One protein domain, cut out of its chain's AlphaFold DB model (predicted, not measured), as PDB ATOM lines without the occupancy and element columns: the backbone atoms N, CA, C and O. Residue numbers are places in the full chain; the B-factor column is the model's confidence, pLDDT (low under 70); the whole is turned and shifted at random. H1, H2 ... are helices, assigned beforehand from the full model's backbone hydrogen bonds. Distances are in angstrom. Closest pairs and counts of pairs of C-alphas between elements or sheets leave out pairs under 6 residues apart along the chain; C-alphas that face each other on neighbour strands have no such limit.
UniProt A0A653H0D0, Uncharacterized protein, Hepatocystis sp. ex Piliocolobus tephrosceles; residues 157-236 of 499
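What this domain is: This is residues 157 to 236 of the 499 residues of an uncharacterized protein of Hepatocystis sp. ex Piliocolobus tephrosceles (UniProt A0A653H0D0). Three helices make an up-and-down bundle, each running against the one before it, and the long last helix, H3, runs on well beyond the other two as an arm. The printed part has 80 residues, no named strand, and the order H1, H2, H3; its class is all helix. It is only just loose, close to compact, with a radius of gyration of the C-alphas of 14.2 A, and spans 51 by 21 by 18 A.

How they stand to each other: H1, residues 170 to 181, and H2, residues 187 to 200, form a helical hairpin and touch at a shallow tilt of 17 degrees, opposite ways; their closest C-alphas, of Phe 178 and Gly 190, are 5.0 A apart. H2 forms a second hairpin with H3, residues 207 to 234, at a shallow tilt of 34.7 degrees, only just short of steep; their closest C-alphas, of Trp 191 and Ser 216, are 4.9 A apart. H3 touches H1 with residues 208 to 216 alone, the same way at a shallow tilt of 23 degrees, closest at the C-alphas of Glu 172 and Ile 209, 6.1 A. In H1, H2 and H3 every O i to N i+4 pair is within hydrogen-bond range.

Where its parts are: H1 begins at C-alpha 170 (201.259, 200.785, 185.924) and is 16.9 A long; H2 is 20.4 A. H3, 40.9 A, ends at C-alpha 234 (159.254, 200.586, 194.512).

The domain as a whole: Residues 225 to 236, of which 225 to 234 belong to H3, stand free. The printed part has no cut and no long link between helices. The pLDDT is under 70 at residues 157 to 160, 163, 185 to 186 and 232 to 236.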
ATOM      1  N   SER A 157     189.989 184.247 181.252       61.62
ATOM      2  CA  SER A 157     191.024 183.869 182.229       61.62
ATOM      3  C   SER A 157     192.078 184.949 182.501       61.62
ATOM      4  O   SER A 157     192.729 184.953 183.540       61.62
ATOM      5  N   GLU A 158     192.303 185.855 181.556       66.75
ATOM      6  CA  GLU A 158     193.259 186.950 181.677       66.75
ATOM      7  C   GLU A 158     192.656 188.210 182.301       66.75
ATOM      8  O   GLU A 158     193.411 189.094 182.699       66.75
ATOM      9  N   ILE A 159     191.330 188.293 182.430       67.88
ATOM     10  CA  ILE A 159     190.627 189.419 183.063       67.88
ATOM     11  C   ILE A 159     190.852 189.399 184.582       67.88
ATOM     12  O   ILE A 159     191.145 190.437 185.171       67.88
ATOM     13  N   PHE A 160     190.844 188.209 185.190       67.75
ATOM     14  CA  PHE A 160     190.993 188.001 186.638       67.75
ATOM     15  C   PHE A 160     192.430 187.696 187.090       67.75
ATOM     16  O   PHE A 160     192.653 187.246 188.214       67.75
ATOM     17  N   LYS A 161     193.431 187.925 186.232       73.69
ATOM     18  CA  LYS A 161     194.838 187.812 186.641       73.69
ATOM     19  C   LYS A 161     195.148 188.831 187.740       73.69
ATOM     20  O   LYS A 161     194.675 189.965 187.689       73.69
ATOM     21  N   ASN A 162     195.987 188.426 188.695       71.50
ATOM     22  CA  ASN A 162     196.405 189.270 189.811       71.50
ATOM     23  C   ASN A 162     196.928 190.632 189.292       71.50
ATOM     24  O   ASN A 162     197.914 190.648 188.541       71.50
ATOM     25  N   PRO A 163     196.312 191.763 189.692       68.00
ATOM     26  CA  PRO A 163     196.691 193.091 189.213       68.00
ATOM     27  C   PRO A 163     198.115 193.494 189.620       68.00
ATOM     28  O   PRO A 163     198.686 194.392 189.014       68.00
ATOM     29  N   PHE A 164     198.735 192.819 190.591       71.38
ATOM     30  CA  PHE A 164     200.101 193.106 191.038       71.38
ATOM     31  C   PHE A 164     201.192 192.349 190.266       71.38
ATOM     32  O   PHE A 164     202.369 192.456 190.615       71.38
ATOM     33  N   SER A 165     200.845 191.614 189.203       71.88
ATOM     34  CA  SER A 165     201.843 190.937 188.365       71.88
ATOM     35  C   SER A 165     202.895 191.915 187.822       71.88
ATOM     36  O   SER A 165     202.582 193.032 187.394       71.88
ATOM     37  N   LYS A 166     204.161 191.478 187.779       71.00
ATOM     38  CA  LYS A 166     205.273 192.241 187.183       71.00
ATOM     39  C   LYS A 166     205.122 192.435 185.665       71.00
ATOM     40  O   LYS A 166     205.792 193.292 185.109       71.00
ATOM     41  N   SER A 167     204.241 191.673 185.014       72.62
ATOM     42  CA  SER A 167     204.016 191.693 183.562       72.62
ATOM     43  C   SER A 167     203.106 192.821 183.055       72.62
ATOM     44  O   SER A 167     202.927 192.931 181.848       72.62
ATOM     45  N   PHE A 168     202.476 193.601 183.940       77.62
ATOM     46  CA  PHE A 168     201.511 194.643 183.562       77.62
ATOM     47  C   PHE A 168     202.090 196.044 183.759       77.62
ATOM     48  O   PHE A 168     202.811 196.286 184.733       77.62
ATOM     49  N   SER A 169     201.737 196.974 182.868       80.81
ATOM     50  CA  SER A 169     202.086 198.389 183.025       80.81
ATOM     51  C   SER A 169     201.327 199.016 184.194       80.81
ATOM     52  O   SER A 169     200.273 198.525 184.596       80.81
ATOM     53  N   THR A 170     201.857 200.101 184.764       81.00
ATOM     54  CA  THR A 170     201.259 200.785 185.924       81.00
ATOM     55  C   THR A 170     199.795 201.167 185.681       81.00
ATOM     56  O   THR A 170     198.954 200.926 186.548       81.00
ATOM     57  N   ASP A 171     199.476 201.662 184.484       82.19
ATOM     58  CA  ASP A 171     198.115 202.039 184.091       82.19
ATOM     59  C   ASP A 171     197.191 200.808 184.006       82.19
ATOM     60  O   ASP A 171     196.058 200.842 184.490       82.19
ATOM     61  N   GLU A 172     197.679 199.680 183.473       82.19
ATOM     62  CA  GLU A 172     196.912 198.429 183.427       82.19
ATOM     63  C   GLU A 172     196.627 197.877 184.835       82.19
ATOM     64  O   GLU A 172     195.534 197.360 185.081       82.19
ATOM     65  N   LYS A 173     197.559 198.027 185.788       84.94
ATOM     66  CA  LYS A 173     197.331 197.622 187.189       84.94
ATOM     67  C   LYS A 173     196.201 198.425 187.824       84.94
ATOM     68  O   LYS A 173     195.316 197.840 188.445       84.94
ATOM     69  N   ILE A 174     196.212 199.744 187.636       83.31
ATOM     70  CA  ILE A 174     195.200 200.651 188.191       83.31
ATOM     71  C   ILE A 174     193.820 200.330 187.604       83.31
ATOM     72  O   ILE A 174     192.862 200.144 188.355       83.31
ATOM     73  N   VAL A 175     193.728 200.162 186.279       85.75
ATOM     74  CA  VAL A 175     192.483 199.772 185.595       85.75
ATOM     75  C   VAL A 175     191.946 198.439 186.127       85.75
ATOM     76  O   VAL A 175     190.753 198.320 186.397       85.75
ATOM     77  N   ARG A 176     192.809 197.436 186.334       85.31
ATOM     78  CA  ARG A 176     192.399 196.123 186.861       85.31
ATOM     79  C   ARG A 176     191.933 196.176 188.315       85.31
ATOM     80  O   ARG A 176     190.978 195.484 188.655       85.31
ATOM     81  N   ILE A 177     192.558 196.996 189.162       85.62
ATOM     82  CA  ILE A 177     192.129 197.182 190.559       85.62
ATOM     83  C   ILE A 177     190.712 197.762 190.601       85.62
ATOM     84  O   ILE A 177     189.843 197.191 191.256       85.62
ATOM     85  N   PHE A 178     190.447 198.840 189.859       85.38
ATOM     86  CA  PHE A 178     189.111 199.443 189.822       85.38
ATOM     87  C   PHE A 178     188.069 198.544 189.144       85.38
ATOM     88  O   PHE A 178     186.916 198.507 189.576       85.38
ATOM     89  N   TYR A 179     188.480 197.755 188.148       87.00
ATOM     90  CA  TYR A 179     187.618 196.762 187.514       87.00
ATOM     91  C   TYR A 179     187.150 195.691 188.510       87.00
ATOM     92  O   TYR A 179     185.960 195.380 188.567       87.00
ATOM     93  N   LEU A 180     188.068 195.173 189.334       84.81
ATOM     94  CA  LEU A 180     187.760 194.198 190.382       84.81
ATOM     95  C   LEU A 180     186.956 194.818 191.535       84.81
ATOM     96  O   LEU A 180     186.035 194.180 192.040       84.81
ATOM     97  N   LEU A 181     187.239 196.070 191.911       83.38
ATOM     98  CA  LEU A 181     186.446 196.808 192.902       83.38
ATOM     99  C   LEU A 181     184.984 196.976 192.470       83.38
ATOM    100  O   LEU A 181     184.103 196.967 193.326       83.38
ATOM    101  N   GLY A 182     184.697 197.045 191.168       81.44
ATOM    102  CA  GLY A 182     183.321 197.067 190.664       81.44
ATOM    103  C   GLY A 182     182.523 195.776 190.920       81.44
ATOM    104  O   GLY A 182     181.305 195.790 190.838       81.44
ATOM    105  N   PHE A 183     183.160 194.665 191.299       82.31
ATOM    106  CA  PHE A 183     182.436 193.469 191.764       82.31
ATOM    107  C   PHE A 183     182.142 193.481 193.270       82.31
ATOM    108  O   PHE A 183     181.433 192.609 193.767       82.31
ATOM    109  N   THR A 184     182.679 194.455 194.007       76.19
ATOM    110  CA  THR A 184     182.335 194.692 195.418       76.19
ATOM    111  C   THR A 184     181.151 195.665 195.519       76.19
ATOM    112  O   THR A 184     180.649 196.108 194.491       76.19
ATOM    113  N   PHE A 185     180.682 196.006 196.729       58.25
ATOM    114  CA  PHE A 185     179.476 196.818 197.031       58.25
ATOM    115  C   PHE A 185     179.378 198.222 196.364       58.25
ATOM    116  O   PHE A 185     178.483 198.998 196.688       58.25
ATOM    117  N   LEU A 186     180.262 198.566 195.423       69.12
ATOM    118  CA  LEU A 186     180.309 199.825 194.676       69.12
ATOM    119  C   LEU A 186     180.390 199.587 193.146       69.12
ATOM    120  O   LEU A 186     181.303 200.110 192.497       69.12
ATOM    121  N   PRO A 187     179.454 198.830 192.534       71.00
ATOM    122  CA  PRO A 187     179.579 198.401 191.139       71.00
ATOM    123  C   PRO A 187     179.602 199.559 190.149       71.00
ATOM    124  O   PRO A 187     180.442 199.611 189.250       71.00
ATOM    125  N   TYR A 188     178.746 200.555 190.372       74.50
ATOM    126  CA  TYR A 188     178.686 201.733 189.519       74.50
ATOM    127  C   TYR A 188     179.955 202.588 189.626       74.50
ATOM    128  O   TYR A 188     180.472 203.056 188.617       74.50
ATOM    129  N   ILE A 189     180.508 202.762 190.829       79.44
ATOM    130  CA  ILE A 189     181.677 203.623 191.054       79.44
ATOM    131  C   ILE A 189     182.949 202.967 190.506       79.44
ATOM    132  O   ILE A 189     183.690 203.616 189.769       79.44
ATOM    133  N   GLY A 190     183.182 201.681 190.789       83.25
ATOM    134  CA  GLY A 190     184.376 200.970 190.321       83.25
ATOM    135  C   GLY A 190     184.478 200.938 188.795       83.25
ATOM    136  O   GLY A 190     185.488 201.353 188.223       83.25
ATOM    137  N   TRP A 191     183.406 200.531 188.114       88.19
ATOM    138  CA  TRP A 191     183.392 200.438 186.653       88.19
ATOM    139  C   TRP A 191     183.322 201.803 185.955       88.19
ATOM    140  O   TRP A 191     183.929 201.967 184.898       88.19
ATOM    141  N   THR A 192     182.695 202.824 186.550       84.75
ATOM    142  CA  THR A 192     182.732 204.191 185.992       84.75
ATOM    143  C   THR A 192     184.136 204.794 186.075       84.75
ATOM    144  O   THR A 192     184.599 205.409 185.113       84.75
ATOM    145  N   ILE A 193     184.863 204.560 187.175       85.12
ATOM    146  CA  ILE A 193     186.262 204.989 187.313       85.12
ATOM    147  C   ILE A 193     187.145 204.304 186.266       85.12
ATOM    148  O   ILE A 193     187.976 204.973 185.657       85.12
ATOM    149  N   VAL A 194     186.936 203.011 185.985       86.69
ATOM    150  CA  VAL A 194     187.642 202.301 184.900       86.69
ATOM    151  C   VAL A 194     187.426 202.974 183.548       86.69
ATOM    152  O   VAL A 194     188.380 203.142 182.787       86.69
ATOM    153  N   VAL A 195     186.193 203.384 183.245       84.62
ATOM    154  CA  VAL A 195     185.869 204.031 181.968       84.62
ATOM    155  C   VAL A 195     186.545 205.395 181.849       84.62
ATOM    156  O   VAL A 195     187.174 205.670 180.829       84.62
ATOM    157  N   ILE A 196     186.470 206.223 182.894       86.12
ATOM    158  CA  ILE A 196     187.070 207.565 182.907       86.12
ATOM    159  C   ILE A 196     188.600 207.474 182.873       86.12
ATOM    160  O   ILE A 196     189.250 208.102 182.038       86.12
ATOM    161  N   TYR A 197     189.188 206.652 183.742       85.88
ATOM    162  CA  TYR A 197     190.635 206.490 183.828       85.88
ATOM    163  C   TYR A 197     191.211 205.846 182.560       85.88
ATOM    164  O   TYR A 197     192.223 206.305 182.033       85.88
ATOM    165  N   GLY A 198     190.524 204.850 181.991       80.56
ATOM    166  CA  GLY A 198     190.905 204.216 180.728       80.56
ATOM    167  C   GLY A 198     190.876 205.155 179.512       80.56
ATOM    168  O   GLY A 198     191.490 204.842 178.493       80.56
ATOM    169  N   LEU A 199     190.201 206.308 179.597       81.38
ATOM    170  CA  LEU A 199     190.232 207.357 178.567       81.38
ATOM    171  C   LEU A 199     191.393 208.349 178.750       81.38
ATOM    172  O   LEU A 199     191.852 208.927 177.764       81.38
ATOM    173  N   LEU A 200     191.865 208.532 179.986       83.25
ATOM    174  CA  LEU A 200     192.862 209.542 180.363       83.25
ATOM    175  C   LEU A 200     194.276 208.978 180.574       83.25
ATOM    176  O   LEU A 200     195.238 209.744 180.608       83.25
ATOM    177  N   CYS A 201     194.417 207.659 180.722       84.62
ATOM    178  CA  CYS A 201     195.704 207.005 180.956       84.62
ATOM    179  C   CYS A 201     196.678 207.139 179.768       84.62
ATOM    180  O   CYS A 201     196.276 207.329 178.613       84.62
ATOM    181  N   LYS A 202     197.983 207.033 180.047       80.62
ATOM    182  CA  LYS A 202     199.035 207.148 179.024       80.62
ATOM    183  C   LYS A 202     199.007 205.939 178.090       80.62
ATOM    184  O   LYS A 202     199.138 206.098 176.878       80.62
ATOM    185  N   ASP A 203     198.698 204.765 178.636       80.00
ATOM    186  CA  ASP A 203     198.558 203.511 177.890       80.00
ATOM    187  C   ASP A 203     197.150 203.299 177.291       80.00
ATOM    188  O   ASP A 203     196.733 202.164 177.062       80.00
ATOM    189  N   LYS A 204     196.395 204.362 176.980       75.31
ATOM    190  CA  LYS A 204     195.000 204.271 176.483       75.31
ATOM    191  C   LYS A 204     194.786 203.380 175.250       75.31
ATOM    192  O   LYS A 204     193.678 202.897 175.028       75.31
ATOM    193  N   ASN A 205     195.833 203.161 174.450       77.12
ATOM    194  CA  ASN A 205     195.802 202.306 173.259       77.12
ATOM    195  C   ASN A 205     196.147 200.834 173.559       77.12
ATOM    196  O   ASN A 205     196.125 200.001 172.653       77.12
ATOM    197  N   ASN A 206     196.462 200.491 174.812       79.69
ATOM    198  CA  ASN A 206     196.688 199.115 175.223       79.69
ATOM    199  C   ASN A 206     195.380 198.326 175.078       79.69
ATOM    200  O   ASN A 206     194.344 198.643 175.668       79.69
ATOM    201  N   LYS A 207     195.456 197.246 174.302       78.25
ATOM    202  CA  LYS A 207     194.363 196.314 174.030       78.25
ATOM    203  C   LYS A 207     193.675 195.803 175.302       78.25
ATOM    204  O   LYS A 207     192.456 195.607 175.304       78.25
ATOM    205  N   ASN A 208     194.434 195.624 176.385       78.50
ATOM    206  CA  ASN A 208     193.887 195.156 177.652       78.50
ATOM    207  C   ASN A 208     193.034 196.234 178.340       78.50
ATOM    208  O   ASN A 208     191.920 195.970 178.789       78.50
ATOM    209  N   ILE A 209     193.516 197.477 178.349       79.38
ATOM    210  CA  ILE A 209     192.800 198.621 178.929       79.38
ATOM    211  C   ILE A 209     191.512 198.900 178.145       79.38
ATOM    212  O   ILE A 209     190.450 199.090 178.735       79.38
ATOM    213  N   ILE A 210     191.578 198.836 176.814       78.38
ATOM    214  CA  ILE A 210     190.414 198.999 175.935       78.38
ATOM    215  C   ILE A 210     189.344 197.935 176.215       78.38
ATOM    216  O   ILE A 210     188.160 198.264 176.303       78.38
ATOM    217  N   SER A 211     189.750 196.672 176.375       80.06
ATOM    218  CA  SER A 211     188.816 195.570 176.635       80.06
ATOM    219  C   SER A 211     188.146 195.705 178.006       80.06
ATOM    220  O   SER A 211     186.935 195.525 178.109       80.06
ATOM    221  N   LEU A 212     188.907 196.068 179.046       82.25
ATOM    222  CA  LEU A 212     188.371 196.296 180.395       82.25
ATOM    223  C   LEU A 212     187.407 197.488 180.426       82.25
ATOM    224  O   LEU A 212     186.348 197.393 181.039       82.25
ATOM    225  N   LYS A 213     187.714 198.565 179.691       84.69
ATOM    226  CA  LYS A 213     186.812 199.712 179.518       84.69
ATOM    227  C   LYS A 213     185.473 199.297 178.911       84.69
ATOM    228  O   LYS A 213     184.428 199.647 179.450       84.69
ATOM    229  N   LEU A 214     185.499 198.556 177.802       81.62
ATOM    230  CA  LEU A 214     184.273 198.124 177.129       81.62
ATOM    231  C   LEU A 214     183.429 197.218 178.036       81.62
ATOM    232  O   LEU A 214     182.215 197.382 178.124       81.62
ATOM    233  N   LEU A 215     184.082 196.291 178.739       83.81
ATOM    234  CA  LEU A 215     183.408 195.372 179.648       83.81
ATOM    235  C   LEU A 215     182.759 196.117 180.822       83.81
ATOM    236  O   LEU A 215     181.599 195.861 181.131       83.81
ATOM    237  N   SER A 216     183.452 197.103 181.397       85.94
ATOM    238  CA  SER A 216     182.887 198.001 182.407       85.94
ATOM    239  C   SER A 216     181.698 198.812 181.889       85.94
ATOM    240  O   SER A 216     180.715 198.945 182.611       85.94
ATOM    241  N   CYS A 217     181.719 199.301 180.642       84.25
ATOM    242  CA  CYS A 217     180.560 199.986 180.054       84.25
ATOM    243  C   CYS A 217     179.326 199.075 179.983       84.25
ATOM    244  O   CYS A 217     178.232 199.493 180.361       84.25
ATOM    245  N   ILE A 218     179.504 197.831 179.528       85.06
ATOM    246  CA  ILE A 218     178.414 196.848 179.432       85.06
ATOM    247  C   ILE A 218     177.859 196.541 180.827       85.06
ATOM    248  O   ILE A 218     176.647 196.551 181.034       85.06
ATOM    249  N   GLN A 219     178.739 196.318 181.802       86.62
ATOM    250  CA  GLN A 219     178.345 196.002 183.173       86.62
ATOM    251  C   GLN A 219     177.635 197.177 183.868       86.62
ATOM    252  O   GLN A 219     176.618 196.963 184.528       86.62
ATOM    253  N   CYS A 220     178.088 198.419 183.655       85.31
ATOM    254  CA  CYS A 220     177.387 199.616 184.126       85.31
ATOM    255  C   CYS A 220     175.978 199.732 183.533       85.31
ATOM    256  O   CYS A 220     175.041 200.053 184.262       85.31
ATOM    257  N   ALA A 221     175.813 199.456 182.236       84.75
ATOM    258  CA  ALA A 221     174.505 199.514 181.586       84.75
ATOM    259  C   ALA A 221     173.539 198.468 182.163       84.75
ATOM    260  O   ALA A 221     172.399 198.800 182.481       84.75
ATOM    261  N   ILE A 222     174.006 197.232 182.369       85.88
ATOM    262  CA  ILE A 222     173.198 196.155 182.959       85.88
ATOM    263  C   ILE A 222     172.754 196.523 184.380       85.88
ATOM    264  O   ILE A 222     171.568 196.440 184.689       85.88
ATOM    265  N   VAL A 223     173.673 196.981 185.235       85.38
ATOM    266  CA  VAL A 223     173.325 197.385 186.609       85.38
ATOM    267  C   VAL A 223     172.391 198.595 186.620       85.38
ATOM    268  O   VAL A 223     171.450 198.619 187.407       85.38
ATOM    269  N   GLY A 224     172.587 199.564 185.723       82.38
ATOM    270  CA  GLY A 224     171.677 200.700 185.569       82.38
ATOM    271  C   GLY A 224     170.250 200.271 185.218       82.38
ATOM    272  O   GLY A 224     169.299 200.765 185.820       82.38
ATOM    273  N   ILE A 225     170.091 199.299 184.313       84.00
ATOM    274  CA  ILE A 225     168.779 198.729 183.970       84.00
ATOM    275  C   ILE A 225     168.157 198.033 185.185       84.00
ATOM    276  O   ILE A 225     166.989 198.273 185.482       84.00
ATOM    277  N   ILE A 226     168.928 197.230 185.925       84.81
ATOM    278  CA  ILE A 226     168.443 196.557 187.142       84.81
ATOM    279  C   ILE A 226     167.954 197.586 188.170       84.81
ATOM    280  O   ILE A 226     166.861 197.436 188.708       84.81
ATOM    281  N   ILE A 227     168.713 198.663 188.403       82.88
ATOM    282  CA  ILE A 227     168.314 199.741 189.322       82.88
ATOM    283  C   ILE A 227     167.018 200.411 188.851       82.88
ATOM    284  O   ILE A 227     166.127 200.632 189.664       82.88
ATOM    285  N   MET A 228     166.876 200.698 187.554       80.88
ATOM    286  CA  MET A 228     165.655 201.302 187.006       80.88
ATOM    287  C   MET A 228     164.431 200.391 187.164       80.88
ATOM    288  O   MET A 228     163.360 200.877 187.512       80.88
ATOM    289  N   VAL A 229     164.585 199.078 186.969       82.94
ATOM    290  CA  VAL A 229     163.509 198.096 187.195       82.94
ATOM    291  C   VAL A 229     163.116 198.049 188.671       82.94
ATOM    292  O   VAL A 229     161.933 198.101 188.996       82.94
ATOM    293  N   VAL A 230     164.100 198.018 189.571       81.88
ATOM    294  CA  VAL A 230     163.866 198.014 191.019       81.88
ATOM    295  C   VAL A 230     163.166 199.302 191.466       81.88
ATOM    296  O   VAL A 230     162.159 199.239 192.166       81.88
ATOM    297  N   LEU A 231     163.632 200.469 191.016       77.94
ATOM    298  CA  LEU A 231     162.984 201.752 191.304       77.94
ATOM    299  C   LEU A 231     161.572 201.829 190.718       77.94
ATOM    300  O   LEU A 231     160.689 202.374 191.366       77.94
ATOM    301  N   SER A 232     161.334 201.263 189.533       69.81
ATOM    302  CA  SER A 232     159.987 201.181 188.955       69.81
ATOM    303  C   SER A 232     159.046 200.313 189.789       69.81
ATOM    304  O   SER A 232     157.851 200.585 189.806       69.81
ATOM    305  N   HIS A 233     159.564 199.286 190.466       67.69
ATOM    306  CA  HIS A 233     158.773 198.430 191.345       67.69
ATOM    307  C   HIS A 233     158.484 199.101 192.697       67.69
ATOM    308  O   HIS A 233     157.377 198.998 193.208       67.69
ATOM    309  N   PHE A 234     159.446 199.846 193.255       63.41
ATOM    310  CA  PHE A 234     159.254 200.586 194.512       63.41
ATOM    311  C   PHE A 234     158.469 201.898 194.356       63.41
ATOM    312  O   PHE A 234     157.876 202.361 195.324       63.41
ATOM    313  N   ASN A 235     158.456 202.501 193.162       56.38
ATOM    314  CA  ASN A 235     157.670 203.705 192.863       56.38
ATOM    315  C   ASN A 235     156.238 203.405 192.406       56.38
ATOM    316  O   ASN A 235     155.513 204.338 192.055       56.38
ATOM    317  N   GLU A 236     155.810 202.142 192.386       49.59
ATOM    318  CA  GLU A 236     154.387 201.863 192.266       49.59
ATOM    319  C   GLU A 236     153.696 202.319 193.557       49.59
ATOM    320  O   GLU A 236     154.003 201.790 194.624       49.59
TER     321      GLU A 236